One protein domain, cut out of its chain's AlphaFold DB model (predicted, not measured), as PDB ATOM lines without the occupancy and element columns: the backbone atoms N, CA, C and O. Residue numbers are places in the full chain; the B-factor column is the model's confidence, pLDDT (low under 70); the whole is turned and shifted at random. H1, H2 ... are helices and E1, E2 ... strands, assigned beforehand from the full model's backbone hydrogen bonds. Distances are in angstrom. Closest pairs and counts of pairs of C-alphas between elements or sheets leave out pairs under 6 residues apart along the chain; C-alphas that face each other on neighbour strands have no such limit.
ATOM      1  N   SER A  11      32.314  23.653   8.677       93.69
ATOM      2  CA  SER A  11      33.265  23.754   9.798       93.69
ATOM      3  C   SER A  11      34.717  23.495   9.378       93.69
ATOM      4  O   SER A  11      35.641  24.008  10.007       93.69
ATOM      5  N   TRP A  12      34.931  22.764   8.280       93.31
ATOM      6  CA  TRP A  12      36.244  22.524   7.684       93.31
ATOM      7  C   TRP A  12      36.937  23.813   7.235       93.31
ATOM      8  O   TRP A  12      38.158  23.907   7.305       93.31
ATOM      9  N   LEU A  13      36.174  24.834   6.840       92.88
ATOM     10  CA  LEU A  13      36.701  26.124   6.385       92.88
ATOM     11  C   LEU A  13      37.367  26.922   7.518       92.88
ATOM     12  O   LEU A  13      38.263  27.728   7.262       92.88
ATOM     13  N   ASN A  14      36.962  26.673   8.765       92.56
ATOM     14  CA  ASN A  14      37.518  27.320   9.956       92.56
ATOM     15  C   ASN A  14      38.802  26.646  10.463       92.56
ATOM     16  O   ASN A  14      39.421  27.139  11.403       92.56
ATOM     17  N   LYS A  15      39.208  25.520   9.865       92.88
ATOM     18  CA  LYS A  15      40.455  24.841  10.216       92.88
ATOM     19  C   LYS A  15      41.663  25.552   9.604       92.88
ATOM     20  O   LYS A  15      41.556  26.294   8.622       92.88
ATOM     21  N   LEU A  16      42.824  25.287  10.195       89.25
ATOM     22  CA  LEU A  16      44.122  25.645   9.641       89.25
ATOM     23  C   LEU A  16      44.734  24.421   8.954       89.25
ATOM     24  O   LEU A  16      44.601  23.299   9.437       89.25
ATOM     25  N   ASP A  17      45.376  24.659   7.817       84.38
ATOM     26  CA  ASP A  17      46.257  23.707   7.143       84.38
ATOM     27  C   ASP A  17      47.567  23.526   7.936       84.38
ATOM     28  O   ASP A  17      47.919  24.371   8.764       84.38
ATOM     29  N   SER A  18      48.331  22.469   7.641       78.38
ATOM     30  CA  SER A  18      49.648  22.204   8.244       78.38
ATOM     31  C   SER A  18      50.636  23.370   8.112       78.38
ATOM     32  O   SER A  18      51.558  23.488   8.912       78.38
ATOM     33  N   ASN A  19      50.441  24.261   7.136       75.88
ATOM     34  CA  ASN A  19      51.255  25.461   6.938       75.88
ATOM     35  C   ASN A  19      50.710  26.714   7.656       75.88
ATOM     36  O   ASN A  19      51.095  27.835   7.307       75.88
ATOM     37  N   GLY A  20      49.760  26.550   8.584       82.31
ATOM     38  CA  GLY A  20      49.139  27.634   9.354       82.31
ATOM     39  C   GLY A  20      48.149  28.498   8.567       82.31
ATOM     40  O   GLY A  20      47.718  29.540   9.055       82.31
ATOM     41  N   ASN A  21      47.776  28.100   7.348       84.31
ATOM     42  CA  ASN A  21      46.866  28.878   6.503       84.31
ATOM     43  C   ASN A  21      45.414  28.488   6.751       84.31
ATOM     44  O   ASN A  21      45.096  27.303   6.826       84.31
ATOM     45  N   SER A  22      44.507  29.466   6.784       90.00
ATOM     46  CA  SER A  22      43.077  29.165   6.866       90.00
ATOM     47  C   SER A  22      42.598  28.415   5.627       90.00
ATOM     48  O   SER A  22      42.745  28.887   4.497       90.00
ATOM     49  N   VAL A  23      41.945  27.279   5.847       92.25
ATOM     50  CA  VAL A  23      41.459  26.384   4.789       92.25
ATOM     51  C   VAL A  23      40.435  27.081   3.889       92.25
ATOM     52  O   VAL A  23      40.448  26.888   2.676       92.25
ATOM     53  N   LYS A  24      39.632  28.003   4.443       92.69
ATOM     54  CA  LYS A  24      38.692  28.850   3.684       92.69
ATOM     55  C   LYS A  24      39.300  29.631   2.516       92.69
ATOM     56  O   LYS A  24      38.567  30.060   1.633       92.69
ATOM     57  N   THR A  25      40.610  29.879   2.531       89.62
ATOM     58  CA  THR A  25      41.275  30.666   1.479       89.62
ATOM     59  C   THR A  25      41.382  29.899   0.163       89.62
ATOM     60  O   THR A  25      41.398  30.510  -0.904       89.62
ATOM     61  N   TRP A  26      41.408  28.567   0.226       90.75
ATOM     62  CA  TRP A  26      41.645  27.713  -0.934       90.75
ATOM     63  C   TRP A  26      40.598  26.621  -1.137       90.75
ATOM     64  O   TRP A  26      40.432  26.149  -2.260       90.75
ATOM     65  N   LEU A  27      39.879  26.234  -0.084       93.31
ATOM     66  CA  LEU A  27      38.829  25.227  -0.129       93.31
ATOM     67  C   LEU A  27      37.459  25.880  -0.298       93.31
ATOM     68  O   LEU A  27      37.098  26.793   0.444       93.31
ATOM     69  N   LYS A  28      36.663  25.363  -1.232       93.56
ATOM     70  CA  LYS A  28      35.253  25.724  -1.411       93.56
ATOM     71  C   LYS A  28      34.401  24.471  -1.552       93.56
ATOM     72  O   LYS A  28      34.895  23.432  -1.985       93.56
ATOM     73  N   GLN A  29      33.123  24.577  -1.206       93.81
ATOM     74  CA  GLN A  29      32.156  23.533  -1.532       93.81
ATOM     75  C   GLN A  29      32.022  23.418  -3.057       93.81
ATOM     76  O   GLN A  29      32.072  24.431  -3.759       93.81
ATOM     77  N   GLY A  30      31.914  22.186  -3.553       91.25
ATOM     78  CA  GLY A  30      31.725  21.902  -4.969       91.25
ATOM     79  C   GLY A  30      30.270  21.982  -5.406       91.25
ATOM     80  O   GLY A  30      29.398  22.429  -4.662       91.25
ATOM     81  N   SER A  31      30.021  21.529  -6.634       90.88
ATOM     82  CA  SER A  31      28.684  21.489  -7.235       90.88
ATOM     83  C   SER A  31      27.726  20.587  -6.451       90.88
ATOM     84  O   SER A  31      26.527  20.847  -6.395       90.88
ATOM     85  N   SER A  32      28.268  19.544  -5.819       91.31
ATOM     86  CA  SER A  32      27.516  18.571  -5.038       91.31
ATOM     87  C   SER A  32      27.815  18.716  -3.552       91.31
ATOM     88  O   SER A  32      28.898  19.124  -3.136       91.31
ATOM     89  N   GLU A  33      26.873  18.282  -2.724       91.00
ATOM     90  CA  GLU A  33      27.043  18.237  -1.271       91.00
ATOM     91  C   GLU A  33      28.152  17.285  -0.803       91.00
ATOM     92  O   GLU A  33      28.572  17.382   0.340       91.00
ATOM     93  N   THR A  34      28.645  16.381  -1.652       92.38
ATOM     94  CA  THR A  34      29.767  15.478  -1.345       92.38
ATOM     95  C   THR A  34      31.056  15.856  -2.065       92.38
ATOM     96  O   THR A  34      32.036  15.123  -1.949       92.38
ATOM     97  N   THR A  35      31.094  16.973  -2.796       93.69
ATOM     98  CA  THR A  35      32.300  17.407  -3.504       93.69
ATOM     99  C   THR A  35      32.837  18.736  -2.991       93.69
ATOM    100  O   THR A  35      32.140  19.539  -2.366       93.69
ATOM    101  N   PHE A  36      34.122  18.968  -3.236       93.94
ATOM    102  CA  PHE A  36      34.810  20.210  -2.920       93.94
ATOM    103  C   PHE A  36      35.719  20.650  -4.063       93.94
ATOM    104  O   PHE A  36      36.129  19.864  -4.914       93.94
ATOM    105  N   ILE A  37      36.039  21.938  -4.074       94.19
ATOM    106  CA  ILE A  37      36.882  22.582  -5.076       94.19
ATOM    107  C   ILE A  37      38.083  23.188  -4.363       94.19
ATOM    108  O   ILE A  37      37.945  23.833  -3.321       94.19
ATOM    109  N   CYS A  38      39.259  23.020  -4.959       93.19
ATOM    110  CA  CYS A  38      40.460  23.729  -4.550       93.19
ATOM    111  C   CYS A  38      40.792  24.826  -5.564       93.19
ATOM    112  O   CYS A  38      41.190  24.545  -6.699       93.19
ATOM    113  N   THR A  39      40.657  26.086  -5.151       90.94
ATOM    114  CA  THR A  39      40.890  27.252  -6.020       90.94
ATOM    115  C   THR A  39      42.360  27.399  -6.415       90.94
ATOM    116  O   THR A  39      42.660  27.851  -7.517       90.94
ATOM    117  N   ILE A  40      43.275  26.954  -5.552       90.25
ATOM    118  CA  ILE A  40      44.725  27.019  -5.771       90.25
ATOM    119  C   ILE A  40      45.194  25.948  -6.761       90.25
ATOM    120  O   ILE A  40      46.021  26.205  -7.636       90.25
ATOM    121  N   CYS A  41      44.656  24.733  -6.656       89.69
ATOM    122  CA  CYS A  41      44.996  23.641  -7.570       89.69
ATOM    123  C   CYS A  41      44.274  23.750  -8.920       89.69
ATOM    124  O   CYS A  41      44.631  23.023  -9.852       89.69
ATOM    125  N   ARG A  42      43.264  24.634  -9.007       85.25
ATOM    126  CA  ARG A  42      42.279  24.702 -10.099       85.25
ATOM    127  C   ARG A  42      41.658  23.329 -10.371       85.25
ATOM    128  O   ARG A  42      41.411  22.957 -11.512       85.25
ATOM    129  N   THR A  43      41.477  22.552  -9.305       83.56
ATOM    130  CA  THR A  43      40.898  21.211  -9.359       83.56
ATOM    131  C   THR A  43      39.498  21.293  -8.780       83.56
ATOM    132  O   THR A  43      39.334  21.630  -7.603       83.56
ATOM    133  N   GLY A  44      38.513  21.050  -9.640       79.75
ATOM    134  CA  GLY A  44      37.104  20.979  -9.277       79.75
ATOM    135  C   GLY A  44      36.678  19.569  -8.887       79.75
ATOM    136  O   GLY A  44      37.386  18.604  -9.172       79.75
ATOM    137  N   ASP A  45      35.523  19.491  -8.227       83.62
ATOM    138  CA  ASP A  45      34.739  18.264  -8.039       83.62
ATOM    139  C   ASP A  45      35.491  17.095  -7.382       83.62
ATOM    140  O   ASP A  45      35.281  15.926  -7.697       83.62
ATOM    141  N   LEU A  46      36.360  17.410  -6.419       89.44
ATOM    142  CA  LEU A  46      37.019  16.408  -5.590       89.44
ATOM    143  C   LEU A  46      36.000  15.780  -4.644       89.44
ATOM    144  O   LEU A  46      35.313  16.489  -3.909       89.44
ATOM    145  N   ASP A  47      35.915  14.454  -4.646       91.44
ATOM    146  CA  ASP A  47      34.959  13.737  -3.812       91.44
ATOM    147  C   ASP A  47      35.433  13.614  -2.356       91.44
ATOM    148  O   ASP A  47      36.589  13.295  -2.060       91.44
ATOM    149  N   CYS A  48      34.502  13.850  -1.433       91.88
ATOM    150  CA  CYS A  48      34.674  13.590  -0.012       91.88
ATOM    151  C   CYS A  48      33.628  12.617   0.550       91.88
ATOM    152  O   CYS A  48      33.629  12.400   1.764       91.88
ATOM    153  N   SER A  49      32.794  11.971  -0.281       90.50
ATOM    154  CA  SER A  49      31.691  11.118   0.185       90.50
ATOM    155  C   SER A  49      32.163   9.997   1.107       90.50
ATOM    156  O   SER A  49      31.515   9.699   2.108       90.50
ATOM    157  N   ASN A  50      33.322   9.407   0.807       87.06
ATOM    158  CA  ASN A  50      33.808   8.218   1.514       87.06
ATOM    159  C   ASN A  50      34.838   8.527   2.608       87.06
ATOM    160  O   ASN A  50      35.106   7.685   3.461       87.06
ATOM    161  N   LYS A  51      35.457   9.713   2.577       87.75
ATOM    162  CA  LYS A  51      36.591  10.057   3.457       87.75
ATOM    163  C   LYS A  51      36.392  11.343   4.260       87.75
ATOM    164  O   LYS A  51      37.159  11.596   5.191       87.75
ATOM    165  N   GLY A  52      35.404  12.164   3.910       92.38
ATOM    166  CA  GLY A  52      35.149  13.453   4.543       92.38
ATOM    167  C   GLY A  52      36.393  14.340   4.574       92.38
ATOM    168  O   GLY A  52      37.107  14.472   3.580       92.38
ATOM    169  N   TRP A  53      36.698  14.882   5.756       91.62
ATOM    170  CA  TRP A  53      37.869  15.733   5.987       91.62
ATOM    171  C   TRP A  53      39.195  15.080   5.570       91.62
ATOM    172  O   TRP A  53      40.075  15.771   5.064       91.62
ATOM    173  N   LYS A  54      39.340  13.751   5.690       91.94
ATOM    174  CA  LYS A  54      40.574  13.073   5.260       91.94
ATOM    175  C   LYS A  54      40.836  13.231   3.760       91.94
ATOM    176  O   LYS A  54      41.995  13.245   3.369       91.94
ATOM    177  N   ALA A  55      39.807  13.373   2.916       92.12
ATOM    178  CA  ALA A  55      40.013  13.670   1.493       92.12
ATOM    179  C   ALA A  55      40.664  15.047   1.296       92.12
ATOM    180  O   ALA A  55      41.586  15.195   0.496       92.12
ATOM    181  N   VAL A  56      40.217  16.040   2.067       91.94
ATOM    182  CA  VAL A  56      40.773  17.398   2.056       91.94
ATOM    183  C   VAL A  56      42.212  17.397   2.579       91.94
ATOM    184  O   VAL A  56      43.084  18.027   1.987       91.94
ATOM    185  N   GLU A  57      42.481  16.638   3.643       91.81
ATOM    186  CA  GLU A  57      43.819  16.476   4.221       91.81
ATOM    187  C   GLU A  57      44.805  15.790   3.265       91.81
ATOM    188  O   GLU A  57      45.936  16.236   3.086       91.81
ATOM    189  N   GLN A  58      44.357  14.756   2.554       91.44
ATOM    190  CA  GLN A  58      45.162  14.134   1.503       91.44
ATOM    191  C   GLN A  58      45.425  15.105   0.343       91.44
ATOM    192  O   GLN A  58      46.524  15.130  -0.209       91.44
ATOM    193  N   HIS A  59      44.442  15.938  -0.009       91.75
ATOM    194  CA  HIS A  59      44.604  16.938  -1.058       91.75
ATOM    195  C   HIS A  59      45.627  18.024  -0.689       91.75
ATOM    196  O   HIS A  59      46.497  18.326  -1.504       91.75
ATOM    197  N   MET A  60      45.565  18.590   0.524       89.12
ATOM    198  CA  MET A  60      46.511  19.635   0.962       89.12
ATOM    199  C   MET A  60      47.959  19.122   1.045       89.12
ATOM    200  O   MET A  60      48.910  19.874   0.835       89.12
ATOM    201  N   GLN A  61      48.144  17.822   1.301       89.38
ATOM    202  CA  GLN A  61      49.464  17.194   1.354       89.38
ATOM    203  C   GLN A  61      50.095  16.970  -0.026       89.38
ATOM    204  O   GLN A  61      51.310  16.757  -0.097       89.38
ATOM    205  N   ASN A  62      49.304  17.043  -1.100       90.75
ATOM    206  CA  ASN A  62      49.773  16.861  -2.467       90.75
ATOM    207  C   ASN A  62      50.796  17.950  -2.841       90.75
ATOM    208  O   ASN A  62      50.599  19.135  -2.563       90.75
ATOM    209  N   GLU A  63      51.884  17.561  -3.504       89.31
ATOM    210  CA  GLU A  63      52.963  18.475  -3.895       89.31
ATOM    211  C   GLU A  63      52.469  19.609  -4.794       89.31
ATOM    212  O   GLU A  63      52.869  20.758  -4.615       89.31
ATOM    213  N   LYS A  64      51.515  19.327  -5.695       89.75
ATOM    214  CA  LYS A  64      50.904  20.360  -6.541       89.75
ATOM    215  C   LYS A  64      50.231  21.447  -5.701       89.75
ATOM    216  O   LYS A  64      50.362  22.631  -6.007       89.75
ATOM    217  N   HIS A  65      49.532  21.051  -4.637       90.62
ATOM    218  CA  HIS A  65      48.890  21.996  -3.731       90.62
ATOM    219  C   HIS A  65      49.930  22.838  -2.997       90.62
ATOM    220  O   HIS A  65      49.856  24.065  -3.031       90.62
ATOM    221  N   LYS A  66      50.930  22.187  -2.391       88.81
ATOM    222  CA  LYS A  66      52.014  22.854  -1.657       88.81
ATOM    223  C   LYS A  66      52.761  23.865  -2.528       88.81
ATOM    224  O   LYS A  66      52.944  25.005  -2.108       88.81
ATOM    225  N   ASN A  67      53.124  23.480  -3.751       89.19
ATOM    226  CA  ASN A  67      53.838  24.344  -4.688       89.19
ATOM    227  C   ASN A  67      52.999  25.561  -5.082       89.19
ATOM    228  O   ASN A  67      53.482  26.691  -5.018       89.19
ATOM    229  N   ASN A  68      51.722  25.358  -5.415       89.25
ATOM    230  CA  ASN A  68      50.836  26.455  -5.793       89.25
ATOM    231  C   ASN A  68      50.521  27.385  -4.609       89.25
ATOM    232  O   ASN A  68      50.458  28.601  -4.782       89.25
ATOM    233  N   LEU A  69      50.345  26.837  -3.403       86.75
ATOM    234  CA  LEU A  69      50.117  27.614  -2.184       86.75
ATOM    235  C   LEU A  69      51.356  28.445  -1.817       86.75
ATOM    236  O   LEU A  69      51.226  29.610  -1.447       86.75
ATOM    237  N   ASN A  70      52.557  27.879  -1.969       84.75
ATOM    238  CA  ASN A  70      53.808  28.600  -1.759       84.75
ATOM    239  C   ASN A  70      54.003  29.708  -2.808       84.75
ATOM    240  O   ASN A  70      54.344  30.838  -2.465       84.75
ATOM    241  N   ALA A  71      53.715  29.429  -4.082       84.44
ATOM    242  CA  ALA A  71      53.732  30.443  -5.134       84.44
ATOM    243  C   ALA A  71      52.747  31.587  -4.836       84.44
ATOM    244  O   ALA A  71      53.104  32.753  -4.980       84.44
ATOM    245  N   LEU A  72      51.545  31.271  -4.339       80.75
ATOM    246  CA  LEU A  72      50.565  32.275  -3.924       80.75
ATOM    247  C   LEU A  72      51.089  33.135  -2.765       80.75
ATOM    248  O   LEU A  72      50.981  34.356  -2.832       80.75
ATOM    249  N   LYS A  73      51.695  32.532  -1.731       76.38
ATOM    250  CA  LYS A  73      52.298  33.272  -0.604       76.38
ATOM    251  C   LYS A  73      53.418  34.210  -1.042       76.38
ATOM    252  O   LYS A  73      53.473  35.339  -0.571       76.38
ATOM    253  N   ASN A  74      54.302  33.756  -1.928       74.25
ATOM    254  CA  ASN A  74      55.395  34.588  -2.431       74.25
ATOM    255  C   ASN A  74      54.874  35.728  -3.313       74.25
ATOM    256  O   ASN A  74      55.351  36.850  -3.208       74.25
ATOM    257  N   ASN A  75      53.841  35.477  -4.120       67.25
ATOM    258  CA  ASN A  75      53.234  36.510  -4.960       67.25
ATOM    259  C   ASN A  75      52.418  37.529  -4.135       67.25
ATOM    260  O   ASN A  75      52.395  38.716  -4.440       67.25
ATOM    261  N   SER A  76      51.817  37.092  -3.023       58.38
ATOM    262  CA  SER A  76      51.087  37.969  -2.090       58.38
ATOM    263  C   SER A  76      52.000  38.927  -1.308       58.38
ATOM    264  O   SER A  76      51.502  39.872  -0.703       58.38
ATOM    265  N   GLN A  77      53.322  38.709  -1.314       56.69
ATOM    266  CA  GLN A  77      54.303  39.605  -0.685       56.69
ATOM    267  C   GLN A  77      54.683  40.815  -1.563       56.69
ATOM    268  O   GLN A  77      55.491  41.634  -1.138       56.69
TER     269      GLN A  77
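AT A GLANCE: This is residues 11 to 77 of the 108 residues of the protein "Hypothetical protein" of Rotaria sp. Silwood2 (UniProt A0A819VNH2). A small three-stranded sheet, E1 E2 E3, has helix H2 over one face, running along its strands, while helix H3 turns off steeply after H2 and makes one end of the long axis. The short helix H1 only grazes the sheet, and a long loop, residues 15 to 26, leads from it to E1. The printed part has 67 residues with three named helices and three named strands, in the order H1 E1 E2 E3 H2 H3; the sheet's order is E1 - E2 - E3, antiparallel, and the class is mixed, helices and strands. The whole is compact, with a radius of gyration of the C-alphas of 11.5 A, yet elongated in outline, spanning 36 by 20 by 17 A.

HOW THE PARTS SIT: H1, residues 11 to 14, is only just on the sheet, with 5 pairs of C-alphas within 10 A, and only grazes it with residues 12 to 13. The closest C-alphas of H1 and E1, residues 27 to 29, are those of Leu 13 and Leu 27, 6.9 A apart. E1 forms a hairpin with E2, residues 35 to 38, at 148 degrees between their directions; N 28 and O 37 are within hydrogen-bond range at 2.9 A. E2, the inner strand, forms a second hairpin with E3, residues 43 to 47, at 150 degrees; N 36 and O 46 are 2.8 A apart, and N 38 and O 43 are 3.0 A apart. The three strands are a meander, each the antiparallel neighbour of the one before. H2, residues 53 to 61, is on the sheet at a height over the sheet of 9.6 A. It lies over E2, with 5 of its 9 C-alphas falling on E2, and only just not over E3, on which 2 fall; it runs along the strands, at 23 degrees to E2 on the local plane. H1 and H2 are close but not clearly touching, with Trp 12 and Trp 53 as their closest C-alphas at 7.2 A. H3, residues 63 to 75, is not on the sheet. H2 and H3 are close but not clearly touching, with the C-alphas of Met 60 and Lys 66 closest at 6.9 A, at a steep tilt of 67 degrees, the same way. In H2 and H3 every O i to N i+4 pair is within hydrogen-bond range; H1 is too short for such a pair.

IN THESE COORDINATES: H1 begins at C-alpha 11, (33.265, 23.754, 9.798). E2 measures 10.4 A from first to last C-alpha, and E3 11.0 A. H2 begins at C-alpha 53, (37.869, 15.733, 5.987), and measures 12.6 A. H3, 18.1 A long, ends at C-alpha 75, (53.234, 36.510, -4.960).

THE WHOLE: The C-alphas of Asn 50 and Gln 77, the two farthest apart, are 37.6 A from each other. The printed part has no cut. The link H1 to E1 is long, 12 residues; the other links are tight. The mean pLDDT of the printed part is 87.8, and residues 75 to 77 are under 70.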